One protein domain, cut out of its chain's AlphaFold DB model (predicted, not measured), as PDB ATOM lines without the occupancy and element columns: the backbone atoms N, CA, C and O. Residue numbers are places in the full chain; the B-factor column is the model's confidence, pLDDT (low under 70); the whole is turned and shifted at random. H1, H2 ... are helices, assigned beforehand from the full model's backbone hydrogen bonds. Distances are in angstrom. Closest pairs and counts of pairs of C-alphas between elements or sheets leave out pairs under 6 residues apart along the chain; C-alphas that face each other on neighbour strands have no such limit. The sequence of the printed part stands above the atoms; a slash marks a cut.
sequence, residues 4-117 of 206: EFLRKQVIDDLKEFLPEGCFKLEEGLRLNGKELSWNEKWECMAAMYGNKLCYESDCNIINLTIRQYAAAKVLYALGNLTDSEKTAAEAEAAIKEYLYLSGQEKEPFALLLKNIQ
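What this domain is: This is residues 4 to 117 of the 206 residues of an uncharacterized protein of Nitrosomonas oligotropha (UniProt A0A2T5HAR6). H3 is in the middle, with H2 and H4 packed on it as two successive helical hairpins and H1 crossing it; short H5 is beside H4. The 114 printed residues include five named helices, H1 to H5, and no named strand: all helix, compact, radius of gyration of the C-alphas 14.2 A, spans 43 by 35 by 24 A.

How they stand to each other: H1, residues 4 to 13, touches H3, residues 66 to 79, at a steep tilt of 45 degrees; closest C-alphas, Val 10 and Ala 71, 5.1 A. H2, residues 38 to 58, and H3 form a hairpin at 36 degrees, only just steep; closest C-alphas, Glu 43 and Gly 79, 3.8 A. H3 and H4, residues 88 to 101, form another at a shallow 24 degrees; closest C-alphas, Ala 77 and Ala 91, 4.8 A. In these helices every O i to N i+4 pair is within hydrogen-bond range, as in H5, residues 110 to 115.

Where its parts are: H1 begins at C-alpha 4 (43.231, 16.294, 11.313); H2 spans 30.0 A; H5 ends at C-alpha 115 (40.325, 15.863, -1.553).

The domain as a whole: The printed part has no cut. The H1 to H2 link is long. Residues 102 to 117 are among those under pLDDT 70.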
ATOM      1  N   GLU A   4      43.149  16.029   9.875       76.62
ATOM      2  CA  GLU A   4      43.231  16.294  11.313       76.62
ATOM      3  C   GLU A   4      44.665  16.271  11.843       76.62
ATOM      4  O   GLU A   4      45.015  17.079  12.700       76.62
ATOM      5  N   PHE A   5      45.516  15.385  11.322       81.81
ATOM      6  CA  PHE A   5      46.912  15.319  11.732       81.81
ATOM      7  C   PHE A   5      47.699  16.544  11.257       81.81
ATOM      8  O   PHE A   5      48.424  17.139  12.051       81.81
ATOM      9  N   LEU A   6      47.525  16.954   9.994       82.19
ATOM     10  CA  LEU A   6      48.147  18.175   9.468       82.19
ATOM     11  C   LEU A   6      47.696  19.399  10.272       82.19
ATOM     12  O   LEU A   6      48.522  20.192  10.713       82.19
ATOM     13  N   ARG A   7      46.385  19.515  10.514       84.69
ATOM     14  CA  ARG A   7      45.808  20.583  11.334       84.69
ATOM     15  C   ARG A   7      46.425  20.608  12.730       84.69
ATOM     16  O   ARG A   7      46.791  21.677  13.205       84.69
ATOM     17  N   LYS A   8      46.564  19.447  13.372       87.50
ATOM     18  CA  LYS A   8      47.190  19.336  14.690       87.50
ATOM     19  C   LYS A   8      48.646  19.804  14.666       87.50
ATOM     20  O   LYS A   8      49.009  20.620  15.499       87.50
ATOM     21  N   GLN A   9      49.445  19.359  13.696       88.19
ATOM     22  CA  GLN A   9      50.845  19.783  13.578       88.19
ATOM     23  C   GLN A   9      50.996  21.288  13.341       88.19
ATOM     24  O   GLN A   9      51.822  21.924  13.985       88.19
ATOM     25  N   VAL A  10      50.179  21.861  12.453       88.88
ATOM     26  CA  VAL A  10      50.181  23.305  12.181       88.88
ATOM     27  C   VAL A  10      49.831  24.096  13.442       88.88
ATOM     28  O   VAL A  10      50.492  25.085  13.744       88.88
ATOM     29  N   ILE A  11      48.822  23.654  14.200       89.06
ATOM     30  CA  ILE A  11      48.448  24.291  15.470       89.06
ATOM     31  C   ILE A  11      49.565  24.140  16.508       89.06
ATOM     32  O   ILE A  11      49.899  25.118  17.171       89.06
ATOM     33  N   ASP A  12      50.168  22.956  16.627       90.31
ATOM     34  CA  ASP A  12      51.253  22.693  17.576       90.31
ATOM     35  C   ASP A  12      52.495  23.552  17.277       90.31
ATOM     36  O   ASP A  12      53.100  24.094  18.204       90.31
ATOM     37  N   ASP A  13      52.848  23.738  16.000       88.75
ATOM     38  CA  ASP A  13      53.958  24.604  15.583       88.75
ATOM     39  C   ASP A  13      53.676  26.092  15.887       88.75
ATOM     40  O   ASP A  13      54.605  26.861  16.142       88.75
ATOM     41  N   LEU A  14      52.401  26.498  15.896       91.75
ATOM     42  CA  LEU A  14      51.952  27.875  16.137       91.75
ATOM     43  C   LEU A  14      51.467  28.140  17.571       91.75
ATOM     44  O   LEU A  14      51.015  29.247  17.864       91.75
ATOM     45  N   LYS A  15      51.564  27.164  18.479       91.62
ATOM     46  CA  LYS A  15      50.978  27.229  19.833       91.62
ATOM     47  C   LYS A  15      51.434  28.424  20.677       91.62
ATOM     48  O   LYS A  15      50.716  28.844  21.572       91.62
ATOM     49  N   GLU A  16      52.621  28.963  20.404       90.38
ATOM     50  CA  GLU A  16      53.181  30.126  21.109       90.38
ATOM     51  C   GLU A  16      52.551  31.452  20.656       90.38
ATOM     52  O   GLU A  16      52.627  32.449  21.370       90.38
ATOM     53  N   PHE A  17      51.905  31.463  19.486       88.81
ATOM     54  CA  PHE A  17      51.313  32.652  18.867       88.81
ATOM     55  C   PHE A  17      49.783  32.604  18.805       88.81
ATOM     56  O   PHE A  17      49.128  33.616  18.550       88.81
ATOM     57  N   LEU A  18      49.204  31.425  19.022       87.75
ATOM     58  CA  LEU A  18      47.767  31.214  19.048       87.75
ATOM     59  C   LEU A  18      47.260  31.285  20.495       87.75
ATOM     60  O   LEU A  18      47.715  30.505  21.330       87.75
ATOM     61  N   PRO A  19      46.303  32.178  20.812       82.94
ATOM     62  CA  PRO A  19      45.697  32.218  22.136       82.94
ATOM     63  C   PRO A  19      45.088  30.865  22.506       82.94
ATOM     64  O   PRO A  19      44.505  30.177  21.660       82.94
ATOM     65  N   GLU A  20      45.171  30.491  23.779       82.25
ATOM     66  CA  GLU A  20      44.514  29.278  24.251       82.25
ATOM     67  C   GLU A  20      43.002  29.372  23.993       82.25
ATOM     68  O   GLU A  20      42.359  30.375  24.295       82.25
ATOM     69  N   GLY A  21      42.433  28.344  23.359       79.69
ATOM     70  CA  GLY A  21      41.016  28.350  22.997       79.69
ATOM     71  C   GLY A  21      40.644  29.264  21.823       79.69
ATOM     72  O   GLY A  21      39.457  29.418  21.567       79.69
ATOM     73  N   CYS A  22      41.599  29.796  21.051       77.12
ATOM     74  CA  CYS A  22      41.327  30.657  19.886       77.12
ATOM     75  C   CYS A  22      40.415  30.047  18.803       77.12
ATOM     76  O   CYS A  22      39.879  30.773  17.977       77.12
ATOM     77  N   PHE A  23      40.216  28.726  18.818       80.00
ATOM     78  CA  PHE A  23      39.294  28.008  17.932       80.00
ATOM     79  C   PHE A  23      38.006  27.528  18.624       80.00
ATOM     80  O   PHE A  23      37.259  26.732  18.052       80.00
ATOM     81  N   LYS A  24      37.742  27.975  19.856       75.94
ATOM     82  CA  LYS A  24      36.506  27.714  20.597       75.94
ATOM     83  C   LYS A  24      35.641  28.974  20.552       75.94
ATOM     84  O   LYS A  24      35.878  29.922  21.290       75.94
ATOM     85  N   LEU A  25      34.636  28.981  19.681       66.31
ATOM     86  CA  LEU A  25      33.568  29.982  19.709       66.31
ATOM     87  C   LEU A  25      32.380  29.391  20.466       66.31
ATOM     88  O   LEU A  25      31.711  28.495  19.951       66.31
ATOM     89  N   GLU A  26      32.137  29.884  21.681       60.09
ATOM     90  CA  GLU A  26      30.954  29.523  22.481       60.09
ATOM     91  C   GLU A  26      29.674  30.183  21.939       60.09
ATOM     92  O   GLU A  26      28.574  29.681  22.155       60.09
ATOM     93  N   GLU A  27      29.812  31.255  21.155       69.00
ATOM     94  CA  GLU A  27      28.693  32.006  20.588       69.00
ATOM     95  C   GLU A  27      28.407  31.665  19.110       69.00
ATOM     96  O   GLU A  27      29.255  31.198  18.333       69.00
ATOM     97  N   GLY A  28      27.159  31.902  18.700       68.12
ATOM     98  CA  GLY A  28      26.713  31.813  17.311       68.12
ATOM     99  C   GLY A  28      27.379  32.888  16.450       68.12
ATOM    100  O   GLY A  28      27.033  34.061  16.549       68.12
ATOM    101  N   LEU A  29      28.312  32.503  15.575       70.69
ATOM    102  CA  LEU A  29      28.895  33.416  14.593       70.69
ATOM    103  C   LEU A  29      27.954  33.512  13.391       70.69
ATOM    104  O   LEU A  29      27.659  32.497  12.752       70.69
ATOM    105  N   ARG A  30      27.483  34.723  13.089       74.75
ATOM    106  CA  ARG A  30      26.641  34.991  11.921       74.75
ATOM    107  C   ARG A  30      27.425  35.758  10.870       74.75
ATOM    108  O   ARG A  30      27.951  36.829  11.155       74.75
ATOM    109  N   LEU A  31      27.439  35.239   9.648       68.50
ATOM    110  CA  LEU A  31      27.977  35.918   8.475       68.50
ATOM    111  C   LEU A  31      26.818  36.167   7.509       68.50
ATOM    112  O   LEU A  31      26.089  35.240   7.164       68.50
ATOM    113  N   ASN A  32      26.597  37.421   7.107       77.56
ATOM    114  CA  ASN A  32      25.485  37.807   6.222       77.56
ATOM    115  C   ASN A  32      24.101  37.312   6.699       77.56
ATOM    116  O   ASN A  32      23.253  36.925   5.901       77.56
ATOM    117  N   GLY A  33      23.873  37.285   8.017       79.44
ATOM    118  CA  GLY A  33      22.615  36.825   8.617       79.44
ATOM    119  C   GLY A  33      22.440  35.302   8.698       79.44
ATOM    120  O   GLY A  33      21.507  34.852   9.361       79.44
ATOM    121  N   LYS A  34      23.343  34.510   8.104       83.44
ATOM    122  CA  LYS A  34      23.391  33.047   8.239       83.44
ATOM    123  C   LYS A  34      24.266  32.672   9.431       83.44
ATOM    124  O   LYS A  34      25.387  33.161   9.560       83.44
ATOM    125  N   GLU A  35      23.769  31.795  10.293       86.50
ATOM    126  CA  GLU A  35      24.592  31.184  11.334       86.50
ATOM    127  C   GLU A  35      25.534  30.147  10.720       86.50
ATOM    128  O   GLU A  35      25.110  29.275   9.960       86.50
ATOM    129  N   LEU A  36      26.822  30.287  11.020       80.88
ATOM    130  CA  LEU A  36      27.860  29.414  10.496       80.88
ATOM    131  C   LEU A  36      27.910  28.097  11.276       80.88
ATOM    132  O   LEU A  36      27.845  28.078  12.509       80.88
ATOM    133  N   SER A  37      28.093  26.997  10.551       85.88
ATOM    134  CA  SER A  37      28.470  25.705  11.115       85.88
ATOM    135  C   SER A  37      29.822  25.794  11.825       85.88
ATOM    136  O   SER A  37      30.622  26.698  11.582       85.88
ATOM    137  N   TRP A  38      30.119  24.834  12.700       81.81
ATOM    138  CA  TRP A  38      31.402  24.819  13.407       81.81
ATOM    139  C   TRP A  38      32.610  24.763  12.453       81.81
ATOM    140  O   TRP A  38      33.620  25.412  12.722       81.81
ATOM    141  N   ASN A  39      32.494  24.060  11.319       81.25
ATOM    142  CA  ASN A  39      33.550  24.016  10.304       81.25
ATOM    143  C   ASN A  39      33.765  25.390   9.654       81.25
ATOM    144  O   ASN A  39      34.892  25.871   9.646       81.25
ATOM    145  N   GLU A  40      32.693  26.061   9.216       81.44
ATOM    146  CA  GLU A  40      32.775  27.415   8.637       81.44
ATOM    147  C   GLU A  40      33.355  28.424   9.652       81.44
ATOM    148  O   GLU A  40      34.186  29.265   9.302       81.44
ATOM    149  N   LYS A  41      32.975  28.322  10.938       83.50
ATOM    150  CA  LYS A  41      33.574  29.130  12.017       83.50
ATOM    151  C   LYS A  41      35.074  28.874  12.129       83.50
ATOM    152  O   LYS A  41      35.851  29.818  12.266       83.50
ATOM    153  N   TRP A  42      35.476  27.604  12.105       86.00
ATOM    154  CA  TRP A  42      36.877  27.228  12.216       86.00
ATOM    155  C   TRP A  42      37.706  27.758  11.050       86.00
ATOM    156  O   TRP A  42      38.772  28.322  11.284       86.00
ATOM    157  N   GLU A  43      37.206  27.626   9.826       85.06
ATOM    158  CA  GLU A  43      37.856  28.142   8.622       85.06
ATOM    159  C   GLU A  43      38.044  29.659   8.699       85.06
ATOM    160  O   GLU A  43      39.161  30.147   8.533       85.06
ATOM    161  N   CYS A  44      36.996  30.399   9.075       82.75
ATOM    162  CA  CYS A  44      37.083  31.847   9.266       82.75
ATOM    163  C   CYS A  44      38.170  32.222  10.287       82.75
ATOM    164  O   CYS A  44      39.011  33.083  10.022       82.75
ATOM    165  N   MET A  45      38.197  31.548  11.442       86.94
ATOM    166  CA  MET A  45      39.225  31.776  12.462       86.94
ATOM    167  C   MET A  45      40.624  31.421  11.943       86.94
ATOM    168  O   MET A  45      41.567  32.178  12.163       86.94
ATOM    169  N   ALA A  46      40.771  30.307  11.225       88.31
ATOM    170  CA  ALA A  46      42.048  29.871  10.665       88.31
ATOM    171  C   ALA A  46      42.589  30.890   9.651       88.31
ATOM    172  O   ALA A  46      43.754  31.281   9.741       88.31
ATOM    173  N   ALA A  47      41.733  31.407   8.764       88.88
ATOM    174  CA  ALA A  47      42.096  32.468   7.830       88.88
ATOM    175  C   ALA A  47      42.533  33.737   8.569       88.88
ATOM    176  O   ALA A  47      43.585  34.298   8.266       88.88
ATOM    177  N   MET A  48      41.762  34.178   9.566       88.94
ATOM    178  CA  MET A  48      42.084  35.381  10.333       88.94
ATOM    179  C   MET A  48      43.424  35.262  11.063       88.94
ATOM    180  O   MET A  48      44.267  36.151  10.937       88.94
ATOM    181  N   TYR A  49      43.644  34.165  11.792       91.38
ATOM    182  CA  TYR A  49      44.888  33.956  12.532       91.38
ATOM    183  C   TYR A  49      46.079  33.742  11.602       91.38
ATOM    184  O   TYR A  49      47.113  34.368  11.809       91.38
ATOM    185  N   GLY A  50      45.936  32.930  10.552       92.56
ATOM    186  CA  GLY A  50      46.999  32.725   9.570       92.56
ATOM    187  C   GLY A  50      47.422  34.036   8.902       92.56
ATOM    188  O   GLY A  50      48.607  34.359   8.885       92.56
ATOM    189  N   ASN A  51      46.455  34.844   8.445       92.62
ATOM    190  CA  ASN A  51      46.731  36.149   7.838       92.62
ATOM    191  C   ASN A  51      47.428  37.100   8.815       92.62
ATOM    192  O   ASN A  51      48.411  37.743   8.459       92.62
ATOM    193  N   LYS A  52      46.921  37.179  10.053       93.69
ATOM    194  CA  LYS A  52      47.498  38.019  11.104       93.69
ATOM    195  C   LYS A  52      48.960  37.652  11.354       93.69
ATOM    196  O   LYS A  52      49.803  38.537  11.354       93.69
ATOM    197  N   LEU A  53      49.256  36.365  11.524       92.75
ATOM    198  CA  LEU A  53      50.609  35.886  11.806       92.75
ATOM    199  C   LEU A  53      51.570  36.147  10.644       92.75
ATOM    200  O   LEU A  53      52.690  36.600  10.876       92.75
ATOM    201  N   CYS A  54      51.138  35.920   9.399       92.25
ATOM    202  CA  CYS A  54      51.937  36.273   8.226       92.25
ATOM    203  C   CYS A  54      52.215  37.781   8.176       92.25
ATOM    204  O   CYS A  54      53.370  38.178   8.070       92.25
ATOM    205  N   TYR A  55      51.184  38.616   8.337       92.56
ATOM    206  CA  TYR A  55      51.322  40.073   8.317       92.56
ATOM    207  C   TYR A  55      52.236  40.598   9.431       92.56
ATOM    208  O   TYR A  55      53.113  41.424   9.181       92.56
ATOM    209  N   GLU A  56      52.052  40.121  10.665       91.69
ATOM    210  CA  GLU A  56      52.880  40.516  11.806       91.69
ATOM    211  C   GLU A  56      54.337  40.084  11.614       91.69
ATOM    212  O   GLU A  56      55.242  40.846  11.947       91.69
ATOM    213  N   SER A  57      54.574  38.907  11.029       89.94
ATOM    214  CA  SER A  57      55.921  38.454  10.682       89.94
ATOM    215  C   SER A  57      56.547  39.311   9.578       89.94
ATOM    216  O   SER A  57      57.693  39.728   9.715       89.94
ATOM    217  N   ASP A  58      55.805  39.624   8.511       90.44
ATOM    218  CA  ASP A  58      56.285  40.456   7.395       90.44
ATOM    219  C   ASP A  58      56.598  41.894   7.846       90.44
ATOM    220  O   ASP A  58      57.518  42.540   7.342       90.44
ATOM    221  N   CYS A  59      55.858  42.388   8.843       89.06
ATOM    222  CA  CYS A  59      56.085  43.685   9.475       89.06
ATOM    223  C   CYS A  59      57.159  43.655  10.578       89.06
ATOM    224  O   CYS A  59      57.398  44.689  11.201       89.06
ATOM    225  N   ASN A  60      57.808  42.512  10.830       91.25
ATOM    226  CA  ASN A  60      58.779  42.303  11.915       91.25
ATOM    227  C   ASN A  60      58.224  42.617  13.324       91.25
ATOM    228  O   ASN A  60      58.963  43.038  14.213       91.25
ATOM    229  N   ILE A  61      56.916  42.439  13.531       90.19
ATOM    230  CA  ILE A  61      56.251  42.569  14.839       90.19
ATOM    231  C   ILE A  61      56.494  41.305  15.671       90.19
ATOM    232  O   ILE A  61      56.749  41.384  16.871       90.19
ATOM    233  N   ILE A  62      56.439  40.140  15.021       90.31
ATOM    234  CA  ILE A  62      56.777  38.839  15.603       90.31
ATOM    235  C   ILE A  62      57.870  38.173  14.768       90.31
ATOM    236  O   ILE A  62      57.965  38.399  13.565       90.31
ATOM    237  N   ASN A  63      58.669  37.314  15.396       90.88
ATOM    238  CA  ASN A  63      59.705  36.545  14.710       90.88
ATOM    239  C   ASN A  63      59.269  35.087  14.581       90.88
ATOM    240  O   ASN A  63      59.522  34.277  15.473       90.88
ATOM    241  N   LEU A  64      58.618  34.754  13.467       88.94
ATOM    242  CA  LEU A  64      58.322  33.365  13.131       88.94
ATOM    243  C   LEU A  64      59.570  32.691  12.556       88.94
ATOM    244  O   LEU A  64      60.248  33.232  11.682       88.94
ATOM    245  N   THR A  65      59.855  31.467  12.997       89.25
ATOM    246  CA  THR A  65      60.791  30.605  12.262       89.25
ATOM    247  C   THR A  65      60.246  30.311  10.862       89.25
ATOM    248  O   THR A  65      59.041  30.378  10.624       89.25
ATOM    249  N   ILE A  66      61.113  29.897   9.932       85.06
ATOM    250  CA  ILE A  66      60.710  29.535   8.559       85.06
ATOM    251  C   ILE A  66      59.566  28.503   8.567       85.06
ATOM    252  O   ILE A  66      58.606  28.616   7.807       85.06
ATOM    253  N   ARG A  67      59.632  27.522   9.476       86.81
ATOM    254  CA  ARG A  67      58.596  26.497   9.637       86.81
ATOM    255  C   ARG A  67      57.290  27.065  10.192       86.81
ATOM    256  O   ARG A  67      56.229  26.715   9.688       86.81
ATOM    257  N   GLN A  68      57.356  27.950  11.183       89.44
ATOM    258  CA  GLN A  68      56.173  28.609  11.741       89.44
ATOM    259  C   GLN A  68      55.508  29.543  10.728       89.44
ATOM    260  O   GLN A  68      54.287  29.571  10.628       89.44
ATOM    261  N   TYR A  69      56.289  30.249   9.913       91.00
ATOM    262  CA  TYR A  69      55.751  31.073   8.836       91.00
ATOM    263  C   TYR A  69      55.038  30.215   7.780       91.00
ATOM    264  O   TYR A  69      53.921  30.527   7.370       91.00
ATOM    265  N   ALA A  70      55.624  29.076   7.398       90.00
ATOM    266  CA  ALA A  70      54.957  28.117   6.519       90.00
ATOM    267  C   ALA A  70      53.687  27.519   7.158       90.00
ATOM    268  O   ALA A  70      52.669  27.391   6.481       90.00
ATOM    269  N   ALA A  71      53.697  27.228   8.463       92.38
ATOM    270  CA  ALA A  71      52.506  26.799   9.199       92.38
ATOM    271  C   ALA A  71      51.405  27.877   9.174       92.38
ATOM    272  O   ALA A  71      50.242  27.558   8.935       92.38
ATOM    273  N   ALA A  72      51.762  29.154   9.348       93.00
ATOM    274  CA  ALA A  72      50.825  30.276   9.270       93.00
ATOM    275  C   ALA A  72      50.206  30.413   7.870       93.00
ATOM    276  O   ALA A  72      48.992  30.600   7.761       93.00
ATOM    277  N   LYS A  73      50.993  30.215   6.800       92.69
ATOM    278  CA  LYS A  73      50.467  30.158   5.424       92.69
ATOM    279  C   LYS A  73      49.499  29.001   5.219       92.69
ATOM    280  O   LYS A  73      48.469  29.191   4.582       92.69
ATOM    281  N   VAL A  74      49.811  27.815   5.746       90.94
ATOM    282  CA  VAL A  74      48.893  26.669   5.681       90.94
ATOM    283  C   VAL A  74      47.601  27.003   6.415       90.94
ATOM    284  O   VAL A  74      46.528  26.820   5.853       90.94
ATOM    285  N   LEU A  75      47.683  27.557   7.625       90.25
ATOM    286  CA  LEU A  75      46.513  27.950   8.408       90.25
ATOM    287  C   LEU A  75      45.648  28.982   7.664       90.25
ATOM    288  O   LEU A  75      44.430  28.826   7.586       90.25
ATOM    289  N   TYR A  76      46.288  29.982   7.052       91.19
ATOM    290  CA  TYR A  76      45.620  30.977   6.218       91.19
ATOM    291  C   TYR A  76      44.935  30.346   5.007       91.19
ATOM    292  O   TYR A  76      43.768  30.627   4.740       91.19
ATOM    293  N   ALA A  77      45.644  29.496   4.267       87.94
ATOM    294  CA  ALA A  77      45.124  28.902   3.046       87.94
ATOM    295  C   ALA A  77      43.979  27.922   3.331       87.94
ATOM    296  O   ALA A  77      42.973  27.949   2.630       87.94
ATOM    297  N   LEU A  78      44.082  27.126   4.403       83.50
ATOM    298  CA  LEU A  78      43.012  26.230   4.847       83.50
ATOM    299  C   LEU A  78      41.737  26.993   5.207       83.50
ATOM    300  O   LEU A  78      40.648  26.558   4.848       83.50
ATOM    301  N   GLY A  79      41.868  28.138   5.880       82.50
ATOM    302  CA  GLY A  79      40.719  28.963   6.237       82.50
ATOM    303  C   GLY A  79      40.038  29.666   5.061       82.50
ATOM    304  O   GLY A  79      38.945  30.193   5.219       82.50
ATOM    305  N   ASN A  80      40.679  29.688   3.891       80.50
ATOM    306  CA  ASN A  80      40.155  30.312   2.680       80.50
ATOM    307  C   ASN A  80      39.707  29.297   1.618       80.50
ATOM    308  O   ASN A  80      39.377  29.700   0.510       80.50
ATOM    309  N   LEU A  81      39.688  27.996   1.923       71.88
ATOM    310  CA  LEU A  81      39.238  26.979   0.964       71.88
ATOM    311  C   LEU A  81      37.758  27.118   0.576       71.88
ATOM    312  O   LEU A  81      37.348  26.595  -0.457       71.88
ATOM    313  N   THR A  82      36.964  27.819   1.386       63.25
ATOM    314  CA  THR A  82      35.559  28.136   1.105       63.25
ATOM    315  C   THR A  82      35.358  29.436   0.328       63.25
ATOM    316  O   THR A  82      34.236  29.717  -0.096       63.25
ATOM    317  N   ASP A  83      36.420  30.211   0.094       62.72
ATOM    318  CA  ASP A  83      36.381  31.395  -0.760       62.72
ATOM    319  C   ASP A  83      36.551  30.975  -2.228       62.72
ATOM    320  O   ASP A  83      37.593  30.454  -2.626       62.72
ATOM    321  N   SER A  84      35.527  31.214  -3.051       55.00
ATOM    322  CA  SER A  84      35.519  30.848  -4.474       55.00
ATOM    323  C   SER A  84      36.628  31.517  -5.294       55.00
ATOM    324  O   SER A  84      36.938  31.043  -6.385       55.00
ATOM    325  N   GLU A  85      37.212  32.618  -4.802       57.16
ATOM    326  CA  GLU A  85      38.301  33.326  -5.488       57.16
ATOM    327  C   GLU A  85      39.696  32.775  -5.140       57.16
ATOM    328  O   GLU A  85      40.634  32.951  -5.925       57.16
ATOM    329  N   LYS A  86      39.856  32.078  -4.005       59.75
ATOM    330  CA  LYS A  86      41.141  31.505  -3.579       59.75
ATOM    331  C   LYS A  86      41.216  30.031  -3.924       59.75
ATOM    332  O   LYS A  86      40.450  29.193  -3.464       59.75
ATOM    333  N   THR A  87      42.168  29.711  -4.790       63.41
ATOM    334  CA  THR A  87      42.221  28.388  -5.405       63.41
ATOM    335  C   THR A  87      42.827  27.352  -4.461       63.41
ATOM    336  O   THR A  87      43.809  27.618  -3.767       63.41
ATOM    337  N   ALA A  88      42.322  26.117  -4.526       73.38
ATOM    338  CA  ALA A  88      42.946  24.933  -3.927       73.38
ATOM    339  C   ALA A  88      44.457  24.813  -4.225       73.38
ATOM    340  O   ALA A  88      45.192  24.217  -3.442       73.38
ATOM    341  N   ALA A  89      44.934  25.426  -5.315       77.69
ATOM    342  CA  ALA A  89      46.347  25.493  -5.666       77.69
ATOM    343  C   ALA A  89      47.193  26.316  -4.671       77.69
ATOM    344  O   ALA A  89      48.348  25.966  -4.431       77.69
ATOM    345  N   GLU A  90      46.649  27.379  -4.066       81.50
ATOM    346  CA  GLU A  90      47.357  28.163  -3.040       81.50
ATOM    347  C   GLU A  90      47.521  27.357  -1.750       81.50
ATOM    348  O   GLU A  90      48.617  27.294  -1.187       81.50
ATOM    349  N   ALA A  91      46.458  26.667  -1.328       81.75
ATOM    350  CA  ALA A  91      46.518  25.733  -0.210       81.75
ATOM    351  C   ALA A  91      47.487  24.584  -0.498       81.75
ATOM    352  O   ALA A  91      48.317  24.248   0.344       81.75
ATOM    353  N   GLU A  92      47.453  24.033  -1.709       83.31
ATOM    354  CA  GLU A  92      48.383  22.996  -2.135       83.31
ATOM    355  C   GLU A  92      49.842  23.461  -2.081       83.31
ATOM    356  O   GLU A  92      50.705  22.735  -1.580       83.31
ATOM    357  N   ALA A  93      50.133  24.668  -2.568       87.00
ATOM    358  CA  ALA A  93      51.473  25.235  -2.533       87.00
ATOM    359  C   ALA A  93      51.958  25.453  -1.091       87.00
ATOM    360  O   ALA A  93      53.069  25.033  -0.759       87.00
ATOM    361  N   ALA A  94      51.117  26.032  -0.229       86.94
ATOM    362  CA  ALA A  94      51.440  26.257   1.178       86.94
ATOM    363  C   ALA A  94      51.703  24.936   1.920       86.94
ATOM    364  O   ALA A  94      52.690  24.812   2.646       86.94
ATOM    365  N   ILE A  95      50.868  23.917   1.687       87.00
ATOM    366  CA  ILE A  95      51.036  22.585   2.282       87.00
ATOM    367  C   ILE A  95      52.342  21.948   1.798       87.00
ATOM    368  O   ILE A  95      53.099  21.418   2.607       87.00
ATOM    369  N   LYS A  96      52.654  22.024   0.499       85.94
ATOM    370  CA  LYS A  96      53.914  21.490  -0.049       85.94
ATOM    371  C   LYS A  96      55.145  22.170   0.547       85.94
ATOM    372  O   LYS A  96      56.115  21.477   0.854       85.94
ATOM    373  N   GLU A  97      55.115  23.494   0.697       87.12
ATOM    374  CA  GLU A  97      56.190  24.270   1.327       87.12
ATOM    375  C   GLU A  97      56.391  23.831   2.784       87.12
ATOM    376  O   GLU A  97      57.502  23.483   3.182       87.12
ATOM    377  N   TYR A  98      55.307  23.758   3.557       87.88
ATOM    378  CA  TYR A  98      55.345  23.345   4.957       87.88
ATOM    379  C   TYR A  98      55.864  21.910   5.141       87.88
ATOM    380  O   TYR A  98      56.757  21.666   5.954       87.88
ATOM    381  N   LEU A  99      55.371  20.959   4.341       84.31
ATOM    382  CA  LEU A  99      55.801  19.561   4.418       84.31
ATOM    383  C   LEU A  99      57.282  19.402   4.071       84.31
ATOM    384  O   LEU A  99      58.001  18.695   4.776       84.31
ATOM    385  N   TYR A 100      57.764  20.117   3.051       83.94
ATOM    386  CA  TYR A 100      59.185  20.128   2.708       83.94
ATOM    387  C   TYR A 100      60.056  20.564   3.896       83.94
ATOM    388  O   TYR A 100      61.073  19.936   4.183       83.94
ATOM    389  N   LEU A 101      59.622  21.590   4.630       80.12
ATOM    390  CA  LEU A 101      60.326  22.102   5.809       80.12
ATOM    391  C   LEU A 101      60.240  21.172   7.030       80.12
ATOM    392  O   LEU A 101      61.115  21.214   7.891       80.12
ATOM    393  N   SER A 102      59.217  20.316   7.115       69.69
ATOM    394  CA  SER A 102      59.077  19.324   8.193       69.69
ATOM    395  C   SER A 102      59.961  18.076   8.036       69.69
ATOM    396  O   SER A 102      60.010  17.256   8.951       69.69
ATOM    397  N   GLY A 103      60.672  17.924   6.910       65.69
ATOM    398  CA  GLY A 103      61.574  16.792   6.669       65.69
ATOM    399  C   GLY A 103      60.878  15.438   6.453       65.69
ATOM    400  O   GLY A 103      61.558  14.415   6.486       65.69
ATOM    401  N   GLN A 104      59.556  15.408   6.226       54.56
ATOM    402  CA  GLN A 104      58.770  14.193   5.964       54.56
ATOM    403  C   GLN A 104      58.050  14.220   4.597       54.56
ATOM    404  O   GLN A 104      57.788  15.270   4.016       54.56
ATOM    405  N   GLU A 105      57.811  13.016   4.069       49.50
ATOM    406  CA  GLU A 105      57.564  12.643   2.669       49.50
ATOM    407  C   GLU A 105      56.377  13.343   1.972       49.50
ATOM    408  O   GLU A 105      55.272  13.445   2.504       49.50
ATOM    409  N   LYS A 106      56.589  13.740   0.707       52.41
ATOM    410  CA  LYS A 106      55.576  14.333  -0.195       52.41
ATOM    411  C   LYS A 106      54.463  13.349  -0.616       52.41
ATOM    412  O   LYS A 106      53.390  13.787  -1.019       52.41
ATOM    413  N   GLU A 107      54.714  12.042  -0.525       53.25
ATOM    414  CA  GLU A 107      53.857  10.953  -1.029       53.25
ATOM    415  C   GLU A 107      52.519  10.772  -0.264       53.25
ATOM    416  O   GLU A 107      51.463  10.803  -0.904       53.25
ATOM    417  N   PRO A 108      52.471  10.667   1.084       51.06
ATOM    418  CA  PRO A 108      51.217  10.417   1.812       51.06
ATOM    419  C   PRO A 108      50.201  11.576   1.794       51.06
ATOM    420  O   PRO A 108      49.060  11.386   2.220       51.06
ATOM    421  N   PHE A 109      50.585  12.760   1.306       52.72
ATOM    422  CA  PHE A 109      49.746  13.966   1.286       52.72
ATOM    423  C   PHE A 109      49.174  14.311  -0.090       52.72
ATOM    424  O   PHE A 109      48.241  15.110  -0.174       52.72
ATOM    425  N   ALA A 110      49.639  13.658  -1.160       56.91
ATOM    426  CA  ALA A 110      49.037  13.790  -2.487       56.91
ATOM    427  C   ALA A 110      47.535  13.432  -2.479       56.91
ATOM    428  O   ALA A 110      46.751  14.001  -3.234       56.91
ATOM    429  N   LEU A 111      47.116  12.531  -1.582       56.56
ATOM    430  CA  LEU A 111      45.712  12.163  -1.375       56.56
ATOM    431  C   LEU A 111      44.891  13.256  -0.673       56.56
ATOM    432  O   LEU A 111      43.720  13.424  -0.991       56.56
ATOM    433  N   LEU A 112      45.490  14.025   0.243       55.31
ATOM    434  CA  LEU A 112      44.815  15.161   0.883       55.31
ATOM    435  C   LEU A 112      44.588  16.295  -0.117       55.31
ATOM    436  O   LEU A 112      43.509  16.874  -0.145       55.31
ATOM    437  N   LEU A 113      45.562  16.536  -0.993       57.59
ATOM    438  CA  LEU A 113      45.450  17.509  -2.082       57.59
ATOM    439  C   LEU A 113      44.369  17.121  -3.103       57.59
ATOM    440  O   LEU A 113      43.648  17.987  -3.587       57.59
ATOM    441  N   LYS A 114      44.186  15.820  -3.369       57.50
ATOM    442  CA  LYS A 114      43.078  15.314  -4.200       57.50
ATOM    443  C   LYS A 114      41.694  15.537  -3.581       57.50
ATOM    444  O   LYS A 114      40.730  15.642  -4.326       57.50
ATOM    445  N   ASN A 115      41.592  15.633  -2.256       52.12
ATOM    446  CA  ASN A 115      40.325  15.863  -1.553       52.12
ATOM    447  C   ASN A 115      40.023  17.353  -1.310       52.12
ATOM    448  O   ASN A 115      38.921  17.680  -0.890       52.12
ATOM    449  N   ILE A 116      40.988  18.246  -1.564       53.16
ATOM    450  CA  ILE A 116      40.841  19.711  -1.467       53.16
ATOM    451  C   ILE A 116      40.320  20.304  -2.795       53.16
ATOM    452  O   ILE A 116      40.198  21.516  -2.946       53.16
ATOM    453  N   GLN A 117      39.983  19.467  -3.783       45.06
ATOM    454  CA  GLN A 117      39.433  19.966  -5.039       45.06
ATOM    455  C   GLN A 117      38.074  20.643  -4.801       45.06
ATOM    456  O   GLN A 117      37.184  20.008  -4.231       45.06
TER     457      GLN A 117